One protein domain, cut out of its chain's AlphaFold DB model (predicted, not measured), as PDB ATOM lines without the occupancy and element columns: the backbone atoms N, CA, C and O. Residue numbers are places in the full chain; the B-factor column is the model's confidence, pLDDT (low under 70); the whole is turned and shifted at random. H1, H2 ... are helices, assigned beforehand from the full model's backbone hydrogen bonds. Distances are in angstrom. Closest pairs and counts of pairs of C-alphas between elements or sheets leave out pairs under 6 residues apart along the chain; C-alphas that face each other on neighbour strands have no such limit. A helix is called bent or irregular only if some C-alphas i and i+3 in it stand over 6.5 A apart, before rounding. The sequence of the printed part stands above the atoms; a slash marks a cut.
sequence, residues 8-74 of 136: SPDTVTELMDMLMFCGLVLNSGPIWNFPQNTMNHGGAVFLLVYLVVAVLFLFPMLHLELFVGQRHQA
ATOM      1  N   SER A   8     142.457 138.153 259.785       79.50
ATOM      2  CA  SER A   8     141.944 137.496 258.582       79.50
ATOM      3  C   SER A   8     143.096 136.841 257.804       79.50
ATOM      4  O   SER A   8     144.216 137.364 257.826       79.50
ATOM      5  N   PRO A   9     142.865 135.698 257.132       81.75
ATOM      6  CA  PRO A   9     143.913 134.993 256.388       81.75
ATOM      7  C   PRO A   9     144.585 135.887 255.330       81.75
ATOM      8  O   PRO A   9     145.796 135.822 255.151       81.75
ATOM      9  N   ASP A  10     143.819 136.786 254.723       84.44
ATOM     10  CA  ASP A  10     144.245 137.826 253.783       84.44
ATOM     11  C   ASP A  10     145.309 138.773 254.374       84.44
ATOM     12  O   ASP A  10     146.338 139.009 253.743       84.44
ATOM     13  N   THR A  11     145.146 139.220 255.624       84.94
ATOM     14  CA  THR A  11     146.146 140.078 256.290       84.94
ATOM     15  C   THR A  11     147.450 139.320 256.566       84.94
ATOM     16  O   THR A  11     148.535 139.896 256.509       84.94
ATOM     17  N   VAL A  12     147.380 138.016 256.872       86.44
ATOM     18  CA  VAL A  12     148.590 137.204 257.094       86.44
ATOM     19  C   VAL A  12     149.398 137.106 255.806       86.44
ATOM     20  O   VAL A  12     150.612 137.286 255.848       86.44
ATOM     21  N   THR A  13     148.745 136.855 254.671       88.62
ATOM     22  CA  THR A  13     149.422 136.747 253.373       88.62
ATOM     23  C   THR A  13     150.101 138.058 252.981       88.62
ATOM     24  O   THR A  13     151.279 138.037 252.636       88.62
ATOM     25  N   GLU A  14     149.427 139.200 253.141       90.31
ATOM     26  CA  GLU A  14     150.025 140.514 252.862       90.31
ATOM     27  C   GLU A  14     151.264 140.792 253.726       90.31
ATOM     28  O   GLU A  14     152.279 141.290 253.237       90.31
ATOM     29  N   LEU A  15     151.215 140.438 255.013       93.06
ATOM     30  CA  LEU A  15     152.369 140.587 255.898       93.06
ATOM     31  C   LEU A  15     153.525 139.681 255.467       93.06
ATOM     32  O   LEU A  15     154.663 140.146 255.404       93.06
ATOM     33  N   MET A  16     153.251 138.409 255.161       91.00
ATOM     34  CA  MET A  16     154.277 137.467 254.699       91.00
ATOM     35  C   MET A  16     154.958 137.959 253.418       91.00
ATOM     36  O   MET A  16     156.186 137.904 253.330       91.00
ATOM     37  N   ASP A  17     154.190 138.508 252.475       89.06
ATOM     38  CA  ASP A  17     154.725 139.080 251.238       89.06
ATOM     39  C   ASP A  17     155.654 140.265 251.536       89.06
ATOM     40  O   ASP A  17     156.783 140.314 251.046       89.06
ATOM     41  N   MET A  18     155.239 141.184 252.414       90.25
ATOM     42  CA  MET A  18     156.061 142.332 252.818       90.25
ATOM     43  C   MET A  18     157.358 141.910 253.518       90.25
ATOM     44  O   MET A  18     158.424 142.460 253.241       90.25
ATOM     45  N   LEU A  19     157.294 140.915 254.403       90.25
ATOM     46  CA  LEU A  19     158.461 140.350 255.085       90.25
ATOM     47  C   LEU A  19     159.429 139.688 254.093       90.25
ATOM     48  O   LEU A  19     160.640 139.895 254.191       90.25
ATOM     49  N   MET A  20     158.906 138.946 253.114       89.25
ATOM     50  CA  MET A  20     159.709 138.333 252.055       89.25
ATOM     51  C   MET A  20     160.401 139.395 251.191       89.25
ATOM     52  O   MET A  20     161.601 139.283 250.933       89.25
ATOM     53  N   PHE A  21     159.688 140.458 250.800       86.88
ATOM     54  CA  PHE A  21     160.277 141.572 250.051       86.88
ATOM     55  C   PHE A  21     161.347 142.311 250.849       86.88
ATOM     56  O   PHE A  21     162.424 142.579 250.319       86.88
ATOM     57  N   CYS A  22     161.097 142.588 252.129       88.75
ATOM     58  CA  CYS A  22     162.105 143.159 253.015       88.75
ATOM     59  C   CYS A  22     163.352 142.270 253.085       88.75
ATOM     60  O   CYS A  22     164.454 142.788 252.959       88.75
ATOM     61  N   GLY A  23     163.202 140.948 253.215       85.12
ATOM     62  CA  GLY A  23     164.333 140.014 253.225       85.12
ATOM     63  C   GLY A  23     165.124 139.982 251.911       85.12
ATOM     64  O   GLY A  23     166.348 139.884 251.939       85.12
ATOM     65  N   LEU A  24     164.446 140.112 250.766       83.19
ATOM     66  CA  LEU A  24     165.088 140.180 249.449       83.19
ATOM     67  C   LEU A  24     165.892 141.479 249.261       83.19
ATOM     68  O   LEU A  24     166.996 141.450 248.719       83.19
ATOM     69  N   VAL A  25     165.347 142.616 249.709       82.06
ATOM     70  CA  VAL A  25     165.965 143.945 249.547       82.06
ATOM     71  C   VAL A  25     167.075 144.188 250.573       82.06
ATOM     72  O   VAL A  25     168.118 144.755 250.244       82.06
ATOM     73  N   LEU A  26     166.879 143.743 251.815       80.94
ATOM     74  CA  LEU A  26     167.832 143.866 252.920       80.94
ATOM     75  C   LEU A  26     168.867 142.735 252.868       80.94
ATOM     76  O   LEU A  26     169.045 141.985 253.824       80.94
ATOM     77  N   ASN A  27     169.555 142.582 251.741       70.81
ATOM     78  CA  ASN A  27     170.663 141.641 251.669       70.81
ATOM     79  C   ASN A  27     171.850 142.183 252.495       70.81
ATOM     80  O   ASN A  27     172.118 143.386 252.503       70.81
ATOM     81  N   SER A  28     172.565 141.317 253.217       60.75
ATOM     82  CA  SER A  28     173.607 141.714 254.182       60.75
ATOM     83  C   SER A  28     174.852 142.333 253.533       60.75
ATOM     84  O   SER A  28     175.590 143.072 254.185       60.75
ATOM     85  N   GLY A  29     175.077 142.073 252.240       69.81
ATOM     86  CA  GLY A  29     176.270 142.508 251.509       69.81
ATOM     87  C   GLY A  29     176.476 144.030 251.492       69.81
ATOM     88  O   GLY A  29     177.522 144.501 251.947       69.81
ATOM     89  N   PRO A  30     175.513 144.826 250.994       72.62
ATOM     90  CA  PRO A  30     175.664 146.276 250.936       72.62
ATOM     91  C   PRO A  30     175.792 146.932 252.311       72.62
ATOM     92  O   PRO A  30     176.631 147.810 252.468       72.62
ATOM     93  N   ILE A  31     175.025 146.503 253.319       78.94
ATOM     94  CA  ILE A  31     174.934 147.219 254.603       78.94
ATOM     95  C   ILE A  31     176.282 147.216 255.345       78.94
ATOM     96  O   ILE A  31     176.672 148.243 255.897       78.94
ATOM     97  N   TRP A  32     177.028 146.106 255.325       74.75
ATOM     98  CA  TRP A  32     178.308 146.003 256.047       74.75
ATOM     99  C   TRP A  32     179.501 146.561 255.273       74.75
ATOM    100  O   TRP A  32     180.438 147.071 255.880       74.75
ATOM    101  N   ASN A  33     179.461 146.530 253.942       80.38
ATOM    102  CA  ASN A  33     180.524 147.108 253.117       80.38
ATOM    103  C   ASN A  33     180.342 148.619 252.894       80.38
ATOM    104  O   ASN A  33     181.286 149.322 252.533       80.38
ATOM    105  N   PHE A  34     179.134 149.136 253.120       83.31
ATOM    106  CA  PHE A  34     178.790 150.535 252.895       83.31
ATOM    107  C   PHE A  34     179.618 151.538 253.719       83.31
ATOM    108  O   PHE A  34     180.099 152.502 253.113       83.31
ATOM    109  N   PRO A  35     179.855 151.347 255.036       81.50
ATOM    110  CA  PRO A  35     180.664 152.280 255.822       81.50
ATOM    111  C   PRO A  35     182.092 152.382 255.283       81.50
ATOM    112  O   PRO A  35     182.584 153.482 255.038       81.50
ATOM    113  N   GLN A  36     182.714 151.237 254.993       85.19
ATOM    114  CA  GLN A  36     184.080 151.174 254.478       85.19
ATOM    115  C   GLN A  36     184.197 151.827 253.092       85.19
ATOM    116  O   GLN A  36     185.106 152.617 252.838       85.19
ATOM    117  N   ASN A  37     183.245 151.549 252.199       84.75
ATOM    118  CA  ASN A  37     183.235 152.133 250.858       84.75
ATOM    119  C   ASN A  37     182.994 153.645 250.888       84.75
ATOM    120  O   ASN A  37     183.644 154.378 250.148       84.75
ATOM    121  N   THR A  38     182.122 154.127 251.772       86.69
ATOM    122  CA  THR A  38     181.836 155.561 251.916       86.69
ATOM    123  C   THR A  38     183.053 156.321 252.444       86.69
ATOM    124  O   THR A  38     183.363 157.401 251.946       86.69
ATOM    125  N   MET A  39     183.793 155.741 253.396       84.12
ATOM    126  CA  MET A  39     185.027 156.337 253.922       84.12
ATOM    127  C   MET A  39     186.116 156.476 252.850       84.12
ATOM    128  O   MET A  39     186.779 157.507 252.787       84.12
ATOM    129  N   ASN A  40     186.262 155.482 251.971       88.06
ATOM    130  CA  ASN A  40     187.320 155.472 250.957       88.06
ATOM    131  C   ASN A  40     187.007 156.331 249.717       88.06
ATOM    132  O   ASN A  40     187.929 156.805 249.059       88.06
ATOM    133  N   HIS A  41     185.727 156.554 249.392       86.38
ATOM    134  CA  HIS A  41     185.302 157.185 248.131       86.38
ATOM    135  C   HIS A  41     184.735 158.608 248.295       86.38
ATOM    136  O   HIS A  41     183.921 159.057 247.490       86.38
ATOM    137  N   GLY A  42     185.164 159.348 249.322       83.81
ATOM    138  CA  GLY A  42     184.802 160.766 249.472       83.81
ATOM    139  C   GLY A  42     183.486 161.026 250.213       83.81
ATOM    140  O   GLY A  42     182.873 162.082 250.041       83.81
ATOM    141  N   GLY A  43     183.048 160.094 251.061       86.94
ATOM    142  CA  GLY A  43     182.004 160.330 252.055       86.94
ATOM    143  C   GLY A  43     180.633 160.645 251.452       86.94
ATOM    144  O   GLY A  43     180.033 159.837 250.744       86.94
ATOM    145  N   ALA A  44     180.117 161.841 251.748       84.62
ATOM    146  CA  ALA A  44     178.751 162.245 251.414       84.62
ATOM    147  C   ALA A  44     178.451 162.284 249.901       84.62
ATOM    148  O   ALA A  44     177.319 162.021 249.498       84.62
ATOM    149  N   VAL A  45     179.449 162.569 249.055       89.56
ATOM    150  CA  VAL A  45     179.256 162.608 247.592       89.56
ATOM    151  C   VAL A  45     178.995 161.205 247.040       89.56
ATOM    152  O   VAL A  45     178.081 161.021 246.237       89.56
ATOM    153  N   PHE A  46     179.730 160.201 247.527       88.50
ATOM    154  CA  PHE A  46     179.495 158.797 247.186       88.50
ATOM    155  C   PHE A  46     178.087 158.350 247.592       88.50
ATOM    156  O   PHE A  46     177.402 157.692 246.815       88.50
ATOM    157  N   LEU A  47     177.625 158.770 248.774       87.75
ATOM    158  CA  LEU A  47     176.297 158.435 249.285       87.75
ATOM    159  C   LEU A  47     175.173 158.997 248.401       87.75
ATOM    160  O   LEU A  47     174.207 158.290 248.113       87.75
ATOM    161  N   LEU A  48     175.311 160.239 247.928       91.12
ATOM    162  CA  LEU A  48     174.328 160.863 247.040       91.12
ATOM    163  C   LEU A  48     174.253 160.131 245.694       91.12
ATOM    164  O   LEU A  48     173.163 159.776 245.247       91.12
ATOM    165  N   VAL A  49     175.403 159.842 245.076       91.25
ATOM    166  CA  VAL A  49     175.462 159.081 243.816       91.25
ATOM    167  C   VAL A  49     174.897 157.670 244.003       91.25
ATOM    168  O   VAL A  49     174.109 157.216 243.175       91.25
ATOM    169  N   TYR A  50     175.232 157.002 245.110       89.00
ATOM    170  CA  TYR A  50     174.714 155.678 245.450       89.00
ATOM    171  C   TYR A  50     173.183 155.671 245.540       89.00
ATOM    172  O   TYR A  50     172.545 154.791 244.968       89.00
ATOM    173  N   LEU A  51     172.578 156.673 246.190       89.19
ATOM    174  CA  LEU A  51     171.122 156.786 246.305       89.19
ATOM    175  C   LEU A  51     170.464 156.995 244.936       89.19
ATOM    176  O   LEU A  51     169.491 156.312 244.614       89.19
ATOM    177  N   VAL A  52     171.009 157.888 244.106       94.25
ATOM    178  CA  VAL A  52     170.471 158.153 242.762       94.25
ATOM    179  C   VAL A  52     170.519 156.894 241.895       94.25
ATOM    180  O   VAL A  52     169.514 156.525 241.291       94.25
ATOM    181  N   VAL A  53     171.654 156.194 241.870       92.25
ATOM    182  CA  VAL A  53     171.805 154.941 241.116       92.25
ATOM    183  C   VAL A  53     170.887 153.853 241.677       92.25
ATOM    184  O   VAL A  53     170.254 153.141 240.902       92.25
ATOM    185  N   ALA A  54     170.748 153.745 243.000       89.00
ATOM    186  CA  ALA A  54     169.837 152.784 243.614       89.00
ATOM    187  C   ALA A  54     168.386 153.033 243.176       89.00
ATOM    188  O   ALA A  54     167.724 152.117 242.702       89.00
ATOM    189  N   VAL A  55     167.891 154.269 243.231       90.50
ATOM    190  CA  VAL A  55     166.518 154.566 242.789       90.50
ATOM    191  C   VAL A  55     166.341 154.315 241.287       90.50
ATOM    192  O   VAL A  55     165.316 153.779 240.877       90.50
ATOM    193  N   LEU A  56     167.339 154.646 240.461       94.56
ATOM    194  CA  LEU A  56     167.239 154.499 239.007       94.56
ATOM    195  C   LEU A  56     167.412 153.066 238.498       94.56
ATOM    196  O   LEU A  56     166.851 152.748 237.457       94.56
ATOM    197  N   PHE A  57     168.175 152.211 239.181       91.94
ATOM    198  CA  PHE A  57     168.457 150.845 238.723       91.94
ATOM    199  C   PHE A  57     167.842 149.773 239.620       91.94
ATOM    200  O   PHE A  57     167.228 148.841 239.106       91.94
ATOM    201  N   LEU A  58     167.956 149.899 240.946       87.94
ATOM    202  CA  LEU A  58     167.465 148.879 241.880       87.94
ATOM    203  C   LEU A  58     165.937 148.797 241.854       87.94
ATOM    204  O   LEU A  58     165.390 147.701 241.806       87.94
ATOM    205  N   PHE A  59     165.248 149.942 241.826       89.00
ATOM    206  CA  PHE A  59     163.783 149.975 241.785       89.00
ATOM    207  C   PHE A  59     163.195 149.317 240.521       89.00
ATOM    208  O   PHE A  59     162.375 148.405 240.666       89.00
ATOM    209  N   PRO A  60     163.600 149.683 239.285       91.38
ATOM    210  CA  PRO A  60     163.072 149.019 238.095       91.38
ATOM    211  C   PRO A  60     163.539 147.571 237.961       91.38
ATOM    212  O   PRO A  60     162.764 146.747 237.481       91.38
ATOM    213  N   MET A  61     164.761 147.231 238.389       91.19
ATOM    214  CA  MET A  61     165.241 145.846 238.355       91.19
ATOM    215  C   MET A  61     164.410 144.950 239.278       91.19
ATOM    216  O   MET A  61     163.960 143.890 238.845       91.19
ATOM    217  N   LEU A  62     164.148 145.400 240.509       88.81
ATOM    218  CA  LEU A  62     163.296 144.687 241.458       88.81
ATOM    219  C   LEU A  62     161.885 144.518 240.888       88.81
ATOM    220  O   LEU A  62     161.346 143.414 240.868       88.81
ATOM    221  N   HIS A  63     161.303 145.594 240.355       90.06
ATOM    222  CA  HIS A  63     159.975 145.531 239.749       90.06
ATOM    223  C   HIS A  63     159.920 144.552 238.564       90.06
ATOM    224  O   HIS A  63     158.948 143.812 238.417       90.06
ATOM    225  N   LEU A  64     160.974 144.506 237.748       90.69
ATOM    226  CA  LEU A  64     161.089 143.580 236.626       90.69
ATOM    227  C   LEU A  64     161.181 142.123 237.092       90.69
ATOM    228  O   LEU A  64     160.509 141.267 236.520       90.69
ATOM    229  N   GLU A  65     161.955 141.834 238.135       88.25
ATOM    230  CA  GLU A  65     162.064 140.486 238.701       88.25
ATOM    231  C   GLU A  65     160.719 139.992 239.252       88.25
ATOM    232  O   GLU A  65     160.279 138.890 238.909       88.25
ATOM    233  N   LEU A  66     160.010 140.837 240.010       88.50
ATOM    234  CA  LEU A  66     158.661 140.539 240.495       88.50
ATOM    235  C   LEU A  66     157.686 140.308 239.338       88.50
ATOM    236  O   LEU A  66     156.946 139.323 239.336       88.50
ATOM    237  N   PHE A  67     157.686 141.196 238.343       90.38
ATOM    238  CA  PHE A  67     156.795 141.096 237.193       90.38
ATOM    239  C   PHE A  67     157.039 139.806 236.403       90.38
ATOM    240  O   PHE A  67     156.095 139.090 236.061       90.38
ATOM    241  N   VAL A  68     158.302 139.461 236.141       89.62
ATOM    242  CA  VAL A  68     158.668 138.219 235.449       89.62
ATOM    243  C   VAL A  68     158.255 136.998 236.270       89.62
ATOM    244  O   VAL A  68     157.688 136.062 235.694       89.62
ATOM    245  N   GLY A  69     158.470 137.023 237.589       87.38
ATOM    246  CA  GLY A  69     158.042 135.969 238.508       87.38
ATOM    247  C   GLY A  69     156.529 135.755 238.478       87.38
ATOM    248  O   GLY A  69     156.065 134.629 238.281       87.38
ATOM    249  N   GLN A  70     155.757 136.842 238.553       88.25
ATOM    250  CA  GLN A  70     154.297 136.800 238.490       88.25
ATOM    251  C   GLN A  70     153.777 136.285 237.145       88.25
ATOM    252  O   GLN A  70     152.811 135.524 237.118       88.25
ATOM    253  N   ARG A  71     154.412 136.672 236.030       88.62
ATOM    254  CA  ARG A  71     153.975 136.313 234.670       88.62
ATOM    255  C   ARG A  71     154.252 134.862 234.300       88.62
ATOM    256  O   ARG A  71     153.442 134.269 233.596       88.62
ATOM    257  N   HIS A  72     155.382 134.300 234.726       86.50
ATOM    258  CA  HIS A  72     155.789 132.963 234.286       86.50
ATOM    259  C   HIS A  72     155.483 131.864 235.307       86.50
ATOM    260  O   HIS A  72     155.386 130.710 234.894       86.50
ATOM    261  N   GLN A  73     155.335 132.194 236.605       87.56
ATOM    262  CA  GLN A  73     155.042 131.237 237.690       87.56
ATOM    263  C   GLN A  73     155.918 129.969 237.600       87.56
ATOM    264  O   GLN A  73     155.456 128.836 237.751       87.56
ATOM    265  N   ALA A  74     157.189 130.153 237.237       85.44
ATOM    266  CA  ALA A  74     158.088 129.077 236.849       85.44
ATOM    267  C   ALA A  74     159.539 129.403 237.211       85.44
ATOM    268  O   ALA A  74     159.943 130.563 237.238       85.44
TER     269      ALA A  74
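What this domain is: This is residues 8 to 74 of the 136 residues of an uncharacterized protein of Ancylostoma ceylanicum (UniProt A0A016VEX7). Two shorter helices, H1 then H2, follow each other along one side of a loose, open hairpin shape, and after residues 41 to 43 the long helix H3 folds back past H2 and crosses H1 slantwise without touching it, so that residues 8 to 20 of the one side and 67 to 74 of the other stand free. The printed part has 67 residues with three named helices, H1, H2, H3 in chain order, and is all helix. It is only just loose, close to extended: radius of gyration of the C-alphas 16.0 A, spans 48 by 24 by 18 A.

Where its parts are: Find C-alpha 44 at (178.751, 162.245, 251.414); from there H3, residues 44 to 72, runs 41.0 A, with a kink of 31 degrees near residue 53. H2 is residues 28 to 40, 19.7 A, only just irregular: C-alphas 32 and 35 are 6.7 A apart. H1, residues 9 to 25, runs 24.8 A from C-alpha 9 at (143.913, 134.993, 256.388).

How they stand to each other: H3 and H2 only just touch, with 3 pairs of C-alphas within 8 A, and only at the corner; look at Thr 38 and Phe 46, their closest C-alphas, 6.2 A apart. They run opposite ways at a shallow tilt of 22 degrees. H1 and H3 are near each other; H1 and H2 are apart. Each O i to N i+4 pair is within hydrogen-bond range in H1, 6 of 9 in H2, 23 of 25 in H3.

The domain as a whole: The farthest C-alphas, Ser 8 and Gly 42, are 49.6 A apart. The printed part has no cut, both links are tight, and pLDDT is under 70 at residues 28 to 29.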